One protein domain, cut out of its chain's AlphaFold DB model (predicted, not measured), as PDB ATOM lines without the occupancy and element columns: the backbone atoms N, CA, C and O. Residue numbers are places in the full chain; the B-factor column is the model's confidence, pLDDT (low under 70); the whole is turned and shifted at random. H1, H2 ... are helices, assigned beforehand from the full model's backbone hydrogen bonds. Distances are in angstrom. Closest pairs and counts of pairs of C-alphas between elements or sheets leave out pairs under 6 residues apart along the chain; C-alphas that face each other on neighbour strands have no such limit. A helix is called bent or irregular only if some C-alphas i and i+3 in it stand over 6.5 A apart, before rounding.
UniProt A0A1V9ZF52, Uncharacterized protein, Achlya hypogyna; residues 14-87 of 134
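What this domain is: This is residues 14 to 87 of the 134 residues of an uncharacterized protein of Achlya hypogyna (UniProt A0A1V9ZF52). A loosely strung rod: in one half the short helices H1 and H4 lie side by side, running opposite ways; the other half holds H2 and the longest helix, H3, steeply tilted to each other, and the link between these two, of which residues 33 to 40 stick out. The 74 printed residues include H1, H2, H3, H4 in this order, class all helix; only just loose, close to extended, radius of gyration of the C-alphas 16.8 A, spans 56 by 21 by 21 A.

How they stand to each other: Start at H3, residues 48 to 61: its residues 50 to 54 alone only just touch H2, residues 25 to 33, with 3 pairs of C-alphas within 8 A, the closest Ile 27 and Trp 54, 7.2 A, at a steep tilt of 62 degrees. H1, residues 14 to 19, touches H4, residues 72 to 79, closest C-alphas Met 17 and Ser 76, 5.5 A, opposite ways at a shallow tilt of 16 degrees. Every O i to N i+4 pair is within hydrogen-bond range in H3 and H4, 1 of 2 in H1, 3 of 5 in H2.

Where its parts are: Find C-alpha 48 at (261.081, 157.448, 236.867); H3 runs 19.9 A to C-alpha 61. H2 spans 12.0 A, H4 10.4 A to C-alpha 79 at (261.611, 133.173, 214.731). H1, 5.7 A, and H2 are irregular: C-alphas 16 and 19 are 7.2 A apart, 27 and 30 7.3 A.

The domain as a whole: The farthest C-alphas, Pro 38 and Asn 86, are 56.7 A apart. The printed part has no cut; the link H2 to H3 is long. Among 36 residues with pLDDT under 70 are 61 to 76.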
ATOM      1  N   ALA A  14     261.928 142.003 218.727       71.50
ATOM      2  CA  ALA A  14     261.493 142.535 220.010       71.50
ATOM      3  C   ALA A  14     260.078 142.088 220.416       71.50
ATOM      4  O   ALA A  14     259.893 141.531 221.503       71.50
ATOM      5  N   ASP A  15     259.100 142.271 219.529       70.44
ATOM      6  CA  ASP A  15     257.693 141.934 219.762       70.44
ATOM      7  C   ASP A  15     257.495 140.434 219.987       70.44
ATOM      8  O   ASP A  15     256.796 140.010 220.911       70.44
ATOM      9  N   VAL A  16     258.187 139.618 219.187       63.81
ATOM     10  CA  VAL A  16     258.051 138.155 219.192       63.81
ATOM     11  C   VAL A  16     258.595 137.511 220.466       63.81
ATOM     12  O   VAL A  16     258.128 136.435 220.837       63.81
ATOM     13  N   MET A  17     259.586 138.110 221.138       68.00
ATOM     14  CA  MET A  17     260.314 137.423 222.217       68.00
ATOM     15  C   MET A  17     260.418 138.173 223.538       68.00
ATOM     16  O   MET A  17     260.211 137.547 224.578       68.00
ATOM     17  N   TRP A  18     260.758 139.462 223.551       67.62
ATOM     18  CA  TRP A  18     261.040 140.135 224.824       67.62
ATOM     19  C   TRP A  18     259.991 141.163 225.234       67.62
ATOM     20  O   TRP A  18     259.793 141.314 226.432       67.62
ATOM     21  N   ASN A  19     259.233 141.780 224.323       72.06
ATOM     22  CA  ASN A  19     258.213 142.768 224.712       72.06
ATOM     23  C   ASN A  19     257.088 142.146 225.559       72.06
ATOM     24  O   ASN A  19     256.655 142.739 226.545       72.06
ATOM     25  N   HIS A  20     256.661 140.915 225.254       65.69
ATOM     26  CA  HIS A  20     255.674 140.204 226.079       65.69
ATOM     27  C   HIS A  20     256.261 139.683 227.404       65.69
ATOM     28  O   HIS A  20     255.566 139.632 228.417       65.69
ATOM     29  N   THR A  21     257.546 139.312 227.413       64.12
ATOM     30  CA  THR A  21     258.254 138.798 228.601       64.12
ATOM     31  C   THR A  21     258.593 139.918 229.592       64.12
ATOM     32  O   THR A  21     258.604 139.713 230.810       64.12
ATOM     33  N   LEU A  22     258.844 141.114 229.063       67.50
ATOM     34  CA  LEU A  22     259.116 142.353 229.780       67.50
ATOM     35  C   LEU A  22     257.852 143.211 229.888       67.50
ATOM     36  O   LEU A  22     257.907 144.432 229.768       67.50
ATOM     37  N   ASN A  23     256.688 142.598 230.097       67.75
ATOM     38  CA  ASN A  23     255.479 143.383 230.285       67.75
ATOM     39  C   ASN A  23     255.571 144.245 231.565       67.75
ATOM     40  O   ASN A  23     256.038 143.818 232.627       67.75
ATOM     41  N   GLY A  24     255.100 145.490 231.468       63.38
ATOM     42  CA  GLY A  24     255.106 146.452 232.577       63.38
ATOM     43  C   GLY A  24     254.220 146.041 233.760       63.38
ATOM     44  O   GLY A  24     254.271 146.670 234.812       63.38
ATOM     45  N   SER A  25     253.443 144.961 233.639       63.44
ATOM     46  CA  SER A  25     252.609 144.402 234.709       63.44
ATOM     47  C   SER A  25     253.406 144.108 235.985       63.44
ATOM     48  O   SER A  25     252.890 144.284 237.086       63.44
ATOM     49  N   LYS A  26     254.692 143.748 235.861       68.88
ATOM     50  CA  LYS A  26     255.584 143.529 237.013       68.88
ATOM     51  C   LYS A  26     255.904 144.806 237.796       68.88
ATOM     52  O   LYS A  26     256.189 144.717 238.986       68.88
ATOM     53  N   ILE A  27     255.827 145.980 237.168       75.25
ATOM     54  CA  ILE A  27     256.036 147.278 237.832       75.25
ATOM     55  C   ILE A  27     254.904 147.548 238.835       75.25
ATOM     56  O   ILE A  27     255.132 148.115 239.903       75.25
ATOM     57  N   TYR A  28     253.694 147.081 238.522       78.81
ATOM     58  CA  TYR A  28     252.490 147.300 239.327       78.81
ATOM     59  C   TYR A  28     252.151 146.141 240.267       78.81
ATOM     60  O   TYR A  28     251.251 146.280 241.093       78.81
ATOM     61  N   ALA A  29     252.880 145.021 240.194       77.69
ATOM     62  CA  ALA A  29     252.622 143.832 241.008       77.69
ATOM     63  C   ALA A  29     252.590 144.147 242.514       77.69
ATOM     64  O   ALA A  29     251.696 143.690 243.217       77.69
ATOM     65  N   ASN A  30     253.493 145.010 242.989       77.62
ATOM     66  CA  ASN A  30     253.519 145.440 244.390       77.62
ATOM     67  C   ASN A  30     252.321 146.319 244.769       77.62
ATOM     68  O   ASN A  30     251.884 146.284 245.913       77.62
ATOM     69  N   GLN A  31     251.783 147.117 243.842       82.19
ATOM     70  CA  GLN A  31     250.593 147.924 244.130       82.19
ATOM     71  C   GLN A  31     249.369 147.024 244.280       82.19
ATOM     72  O   GLN A  31     248.575 147.217 245.191       82.19
ATOM     73  N   ILE A  32     249.251 146.019 243.409       80.94
ATOM     74  CA  ILE A  32     248.156 145.046 243.432       80.94
ATOM     75  C   ILE A  32     248.248 144.165 244.686       80.94
ATOM     76  O   ILE A  32     247.238 143.948 245.345       80.94
ATOM     77  N   ALA A  33     249.447 143.693 245.042       80.88
ATOM     78  CA  ALA A  33     249.656 142.830 246.207       80.88
ATOM     79  C   ALA A  33     249.369 143.532 247.546       80.88
ATOM     80  O   ALA A  33     248.887 142.892 248.472       80.88
ATOM     81  N   ASN A  34     249.642 144.837 247.639       81.06
ATOM     82  CA  ASN A  34     249.426 145.630 248.854       81.06
ATOM     83  C   ASN A  34     248.042 146.298 248.903       81.06
ATOM     84  O   ASN A  34     247.795 147.146 249.758       81.06
ATOM     85  N   HIS A  35     247.154 145.991 247.958       83.69
ATOM     86  CA  HIS A  35     245.816 146.556 247.952       83.69
ATOM     87  C   HIS A  35     244.914 145.829 248.953       83.69
ATOM     88  O   HIS A  35     244.637 144.643 248.792       83.69
ATOM     89  N   GLU A  36     244.391 146.563 249.933       80.62
ATOM     90  CA  GLU A  36     243.449 146.045 250.925       80.62
ATOM     91  C   GLU A  36     241.992 146.264 250.468       80.62
ATOM     92  O   GLU A  36     241.536 147.406 250.333       80.62
ATOM     93  N   PRO A  37     241.220 145.189 250.207       83.25
ATOM     94  CA  PRO A  37     239.778 145.294 249.980       83.25
ATOM     95  C   PRO A  37     239.072 145.825 251.244       83.25
ATOM     96  O   PRO A  37     239.526 145.525 252.346       83.25
ATOM     97  N   PRO A  38     237.952 146.570 251.139       79.88
ATOM     98  CA  PRO A  38     237.064 146.729 249.981       79.88
ATOM     99  C   PRO A  38     237.320 147.997 249.148       79.88
ATOM    100  O   PRO A  38     236.480 148.374 248.328       79.88
ATOM    101  N   ALA A  39     238.438 148.694 249.372       81.75
ATOM    102  CA  ALA A  39     238.737 149.930 248.662       81.75
ATOM    103  C   ALA A  39     238.813 149.705 247.137       81.75
ATOM    104  O   ALA A  39     239.109 148.614 246.652       81.75
ATOM    105  N   LYS A  40     238.522 150.746 246.349       84.62
ATOM    106  CA  LYS A  40     238.707 150.698 244.894       84.62
ATOM    107  C   LYS A  40     240.196 150.857 244.586       84.62
ATOM    108  O   LYS A  40     240.769 151.895 244.921       84.62
ATOM    109  N   PHE A  41     240.785 149.883 243.893       84.12
ATOM    110  CA  PHE A  41     242.185 149.942 243.476       84.12
ATOM    111  C   PHE A  41     242.438 151.183 242.611       84.12
ATOM    112  O   PHE A  41     241.827 151.360 241.553       84.12
ATOM    113  N   LYS A  42     243.337 152.057 243.072       83.50
ATOM    114  CA  LYS A  42     243.817 153.218 242.319       83.50
ATOM    115  C   LYS A  42     245.260 152.962 241.915       83.50
ATOM    116  O   LYS A  42     246.124 152.814 242.777       83.50
ATOM    117  N   LEU A  43     245.508 152.931 240.609       82.81
ATOM    118  CA  LEU A  43     246.854 152.789 240.074       82.81
ATOM    119  C   LEU A  43     247.644 154.064 240.379       82.81
ATOM    120  O   LEU A  43     247.226 155.158 240.000       82.81
ATOM    121  N   LYS A  44     248.778 153.920 241.060       84.56
ATOM    122  CA  LYS A  44     249.716 155.020 241.270       84.56
ATOM    123  C   LYS A  44     250.755 154.988 240.160       84.56
ATOM    124  O   LYS A  44     251.302 153.927 239.849       84.56
ATOM    125  N   GLU A  45     251.051 156.145 239.582       84.88
ATOM    126  CA  GLU A  45     252.141 156.243 238.618       84.88
ATOM    127  C   GLU A  45     253.475 155.818 239.267       84.88
ATOM    128  O   GLU A  45     253.768 156.188 240.412       84.88
ATOM    129  N   PRO A  46     254.279 154.984 238.591       84.44
ATOM    130  CA  PRO A  46     255.589 154.614 239.090       84.44
ATOM    131  C   PRO A  46     256.552 155.783 238.881       84.44
ATOM    132  O   PRO A  46     256.528 156.456 237.851       84.44
ATOM    133  N   SER A  47     257.447 156.011 239.842       86.19
ATOM    134  CA  SER A  47     258.490 157.021 239.673       86.19
ATOM    135  C   SER A  47     259.430 156.647 238.522       86.19
ATOM    136  O   SER A  47     259.670 155.468 238.239       86.19
ATOM    137  N   ARG A  48     260.056 157.658 237.906       85.06
ATOM    138  CA  ARG A  48     261.081 157.448 236.867       85.06
ATOM    139  C   ARG A  48     262.209 156.524 237.338       85.06
ATOM    140  O   ARG A  48     262.677 155.696 236.566       85.06
ATOM    141  N   SER A  49     262.598 156.607 238.612       84.44
ATOM    142  CA  SER A  49     263.613 155.731 239.213       84.44
ATOM    143  C   SER A  49     263.198 154.256 239.241       84.44
ATOM    144  O   SER A  49     264.020 153.383 238.964       84.44
ATOM    145  N   ILE A  50     261.923 153.965 239.520       82.75
ATOM    146  CA  ILE A  50     261.378 152.602 239.491       82.75
ATOM    147  C   ILE A  50     261.388 152.063 238.061       82.75
ATOM    148  O   ILE A  50     261.815 150.929 237.847       82.75
ATOM    149  N   ILE A  51     260.980 152.880 237.086       84.12
ATOM    150  CA  ILE A  51     261.004 152.506 235.667       84.12
ATOM    151  C   ILE A  51     262.443 152.236 235.215       84.12
ATOM    152  O   ILE A  51     262.710 151.178 234.657       84.12
ATOM    153  N   ALA A  52     263.390 153.132 235.508       83.62
ATOM    154  CA  ALA A  52     264.796 152.968 235.132       83.62
ATOM    155  C   ALA A  52     265.408 151.696 235.738       83.62
ATOM    156  O   ALA A  52     266.029 150.900 235.032       83.62
ATOM    157  N   LYS A  53     265.164 151.445 237.031       83.50
ATOM    158  CA  LYS A  53     265.602 150.213 237.702       83.50
ATOM    159  C   LYS A  53     264.973 148.974 237.065       83.50
ATOM    160  O   LYS A  53     265.654 147.970 236.877       83.50
ATOM    161  N   TRP A  54     263.692 149.040 236.710       84.50
ATOM    162  CA  TRP A  54     263.008 147.956 236.015       84.50
ATOM    163  C   TRP A  54     263.592 147.701 234.620       84.50
ATOM    164  O   TRP A  54     263.818 146.540 234.284       84.50
ATOM    165  N   VAL A  55     263.898 148.742 233.839       83.25
ATOM    166  CA  VAL A  55     264.549 148.619 232.522       83.25
ATOM    167  C   VAL A  55     265.911 147.944 232.669       83.25
ATOM    168  O   VAL A  55     266.177 146.952 231.995       83.25
ATOM    169  N   ILE A  56     266.748 148.419 233.597       83.81
ATOM    170  CA  ILE A  56     268.073 147.837 233.860       83.81
ATOM    171  C   ILE A  56     267.941 146.359 234.242       83.81
ATOM    172  O   ILE A  56     268.574 145.503 233.625       83.81
ATOM    173  N   ASN A  57     267.071 146.040 235.203       80.69
ATOM    174  CA  ASN A  57     266.847 144.663 235.641       80.69
ATOM    175  C   ASN A  57     266.348 143.779 234.488       80.69
ATOM    176  O   ASN A  57     266.831 142.664 234.302       80.69
ATOM    177  N   SER A  58     265.430 144.293 233.672       78.31
ATOM    178  CA  SER A  58     264.898 143.602 232.497       78.31
ATOM    179  C   SER A  58     265.998 143.242 231.500       78.31
ATOM    180  O   SER A  58     266.071 142.099 231.056       78.31
ATOM    181  N   TRP A  59     266.920 144.167 231.221       75.94
ATOM    182  CA  TRP A  59     268.082 143.900 230.371       75.94
ATOM    183  C   TRP A  59     269.073 142.921 231.000       75.94
ATOM    184  O   TRP A  59     269.643 142.096 230.288       75.94
ATOM    185  N   THR A  60     269.269 142.949 232.323       74.12
ATOM    186  CA  THR A  60     270.126 141.953 232.991       74.12
ATOM    187  C   THR A  60     269.567 140.538 232.896       74.12
ATOM    188  O   THR A  60     270.341 139.611 232.691       74.12
ATOM    189  N   LEU A  61     268.241 140.371 232.946       67.81
ATOM    190  CA  LEU A  61     267.584 139.067 232.805       67.81
ATOM    191  C   LEU A  61     267.719 138.477 231.395       67.81
ATOM    192  O   LEU A  61     267.611 137.263 231.237       67.81
ATOM    193  N   LEU A  62     267.959 139.319 230.387       65.62
ATOM    194  CA  LEU A  62     268.188 138.910 229.001       65.62
ATOM    195  C   LEU A  62     269.649 138.534 228.710       65.62
ATOM    196  O   LEU A  62     269.942 138.069 227.606       65.62
ATOM    197  N   LYS A  63     270.575 138.737 229.659       62.94
ATOM    198  CA  LYS A  63     271.989 138.401 229.455       62.94
ATOM    199  C   LYS A  63     272.179 136.880 229.342       62.94
ATOM    200  O   LYS A  63     271.539 136.134 230.088       62.94
ATOM    201  N   PRO A  64     273.097 136.414 228.472       54.22
ATOM    202  CA  PRO A  64     273.272 134.997 228.137       54.22
ATOM    203  C   PRO A  64     273.605 134.077 229.324       54.22
ATOM    204  O   PRO A  64     273.457 132.866 229.229       54.22
ATOM    205  N   ASN A  65     274.025 134.634 230.455       50.59
ATOM    206  CA  ASN A  65     274.399 133.924 231.676       50.59
ATOM    207  C   ASN A  65     273.280 133.837 232.732       50.59
ATOM    208  O   ASN A  65     273.524 133.332 233.826       50.59
ATOM    209  N   THR A  66     272.068 134.317 232.438       47.06
ATOM    210  CA  THR A  66     270.950 134.318 233.396       47.06
ATOM    211  C   THR A  66     269.944 133.210 233.063       47.06
ATOM    212  O   THR A  66     269.732 132.879 231.900       47.06
ATOM    213  N   LEU A  67     269.299 132.643 234.092       48.47
ATOM    214  CA  LEU A  67     268.387 131.478 234.059       48.47
ATOM    215  C   LEU A  67     267.215 131.554 233.046       48.47
ATOM    216  O   LEU A  67     266.523 130.561 232.822       48.47
ATOM    217  N   LEU A  68     266.992 132.702 232.401       45.50
ATOM    218  CA  LEU A  68     266.026 132.894 231.322       45.50
ATOM    219  C   LEU A  68     266.725 132.805 229.958       45.50
ATOM    220  O   LEU A  68     267.034 133.811 229.336       45.50
ATOM    221  N   LYS A  69     266.923 131.562 229.498       53.25
ATOM    222  CA  LYS A  69     267.299 131.160 228.127       53.25
ATOM    223  C   LYS A  69     268.411 132.033 227.494       53.25
ATOM    224  O   LYS A  69     268.083 133.047 226.874       53.25
ATOM    225  N   PRO A  70     269.680 131.565 227.482       53.41
ATOM    226  CA  PRO A  70     270.868 132.240 226.923       53.41
ATOM    227  C   PRO A  70     270.791 132.769 225.476       53.41
ATOM    228  O   PRO A  70     271.752 133.314 224.954       53.41
ATOM    229  N   ASN A  71     269.666 132.581 224.795       64.56
ATOM    230  CA  ASN A  71     269.475 132.780 223.371       64.56
ATOM    231  C   ASN A  71     268.191 133.564 223.058       64.56
ATOM    232  O   ASN A  71     267.683 133.450 221.951       64.56
ATOM    233  N   THR A  72     267.618 134.329 223.995       66.19
ATOM    234  CA  THR A  72     266.343 135.044 223.758       66.19
ATOM    235  C   THR A  72     266.424 135.999 222.562       66.19
ATOM    236  O   THR A  72     265.515 136.011 221.732       66.19
ATOM    237  N   ILE A  73     267.548 136.710 222.414       69.69
ATOM    238  CA  ILE A  73     267.827 137.565 221.252       69.69
ATOM    239  C   ILE A  73     268.000 136.713 219.989       69.69
ATOM    240  O   ILE A  73     267.285 136.876 219.015       69.69
ATOM    241  N   ARG A  74     268.879 135.708 219.993       67.75
ATOM    242  CA  ARG A  74     269.104 134.871 218.800       67.75
ATOM    243  C   ARG A  74     267.846 134.119 218.347       67.75
ATOM    244  O   ARG A  74     267.557 134.007 217.159       67.75
ATOM    245  N   SER A  75     267.064 133.633 219.305       67.25
ATOM    246  CA  SER A  75     265.788 132.960 219.082       67.25
ATOM    247  C   SER A  75     264.742 133.901 218.502       67.25
ATOM    248  O   SER A  75     263.859 133.416 217.797       67.25
ATOM    249  N   SER A  76     264.799 135.201 218.798       67.81
ATOM    250  CA  SER A  76     263.856 136.163 218.239       67.81
ATOM    251  C   SER A  76     264.126 136.399 216.766       67.81
ATOM    252  O   SER A  76     263.243 136.187 215.942       67.81
ATOM    253  N   PHE A  77     265.380 136.667 216.416       70.94
ATOM    254  CA  PHE A  77     265.805 136.801 215.027       70.94
ATOM    255  C   PHE A  77     265.590 135.511 214.220       70.94
ATOM    256  O   PHE A  77     265.165 135.576 213.068       70.94
ATOM    257  N   ARG A  78     265.784 134.331 214.832       69.00
ATOM    258  CA  ARG A  78     265.442 133.038 214.216       69.00
ATOM    259  C   ARG A  78     263.942 132.903 213.937       69.00
ATOM    260  O   ARG A  78     263.570 132.485 212.848       69.00
ATOM    261  N   LYS A  79     263.076 133.247 214.898       66.81
ATOM    262  CA  LYS A  79     261.611 133.173 214.731       66.81
ATOM    263  C   LYS A  79     261.084 134.159 213.690       66.81
ATOM    264  O   LYS A  79     260.100 133.862 213.027       66.81
ATOM    265  N   CYS A  80     261.756 135.293 213.528       65.06
ATOM    266  CA  CYS A  80     261.452 136.273 212.489       65.06
ATOM    267  C   CYS A  80     262.023 135.892 211.112       65.06
ATOM    268  O   CYS A  80     261.873 136.665 210.172       65.06
ATOM    269  N   GLY A  81     262.710 134.747 210.984       64.12
ATOM    270  CA  GLY A  81     263.335 134.311 209.732       64.12
ATOM    271  C   GLY A  81     264.516 135.180 209.283       64.12
ATOM    272  O   GLY A  81     264.925 135.094 208.132       64.12
ATOM    273  N   LEU A  82     265.061 136.016 210.175       66.31
ATOM    274  CA  LEU A  82     266.141 136.969 209.879       66.31
ATOM    275  C   LEU A  82     267.541 136.353 210.015       66.31
ATOM    276  O   LEU A  82     268.519 136.953 209.582       66.31
ATOM    277  N   ILE A  83     267.645 135.170 210.625       65.69
ATOM    278  CA  ILE A  83     268.864 134.355 210.650       65.69
ATOM    279  C   ILE A  83     268.549 133.055 209.902       65.69
ATOM    280  O   ILE A  83     267.532 132.428 210.225       65.69
ATOM    281  N   PRO A  84     269.390 132.616 208.948       55.16
ATOM    282  CA  PRO A  84     269.193 131.340 208.277       55.16
ATOM    283  C   PRO A  84     269.141 130.195 209.299       55.16
ATOM    284  O   PRO A  84     270.009 130.056 210.162       55.16
ATOM    285  N   LEU A  85     268.093 129.372 209.204       50.16
ATOM    286  CA  LEU A  85     267.922 128.127 209.955       50.16
ATOM    287  C   LEU A  85     268.934 127.090 209.447       50.16
ATOM    288  O   LEU A  85     268.554 126.144 208.771       50.16
ATOM    289  N   ASN A  86     270.224 127.257 209.734       52.78
ATOM    290  CA  ASN A  86     271.155 126.145 209.597       52.78
ATOM    291  C   ASN A  86     271.226 125.416 210.955       52.78
ATOM    292  O   ASN A  86     271.803 125.952 211.906       52.78
ATOM    293  N   PRO A  87     270.600 124.230 211.092       55.19
ATOM    294  CA  PRO A  87     270.606 123.453 212.332       55.19
ATOM    295  C   PRO A  87     272.001 122.929 212.712       55.19
ATOM    296  O   PRO A  87     272.172 122.480 213.840       55.19
TER     297      PRO A  87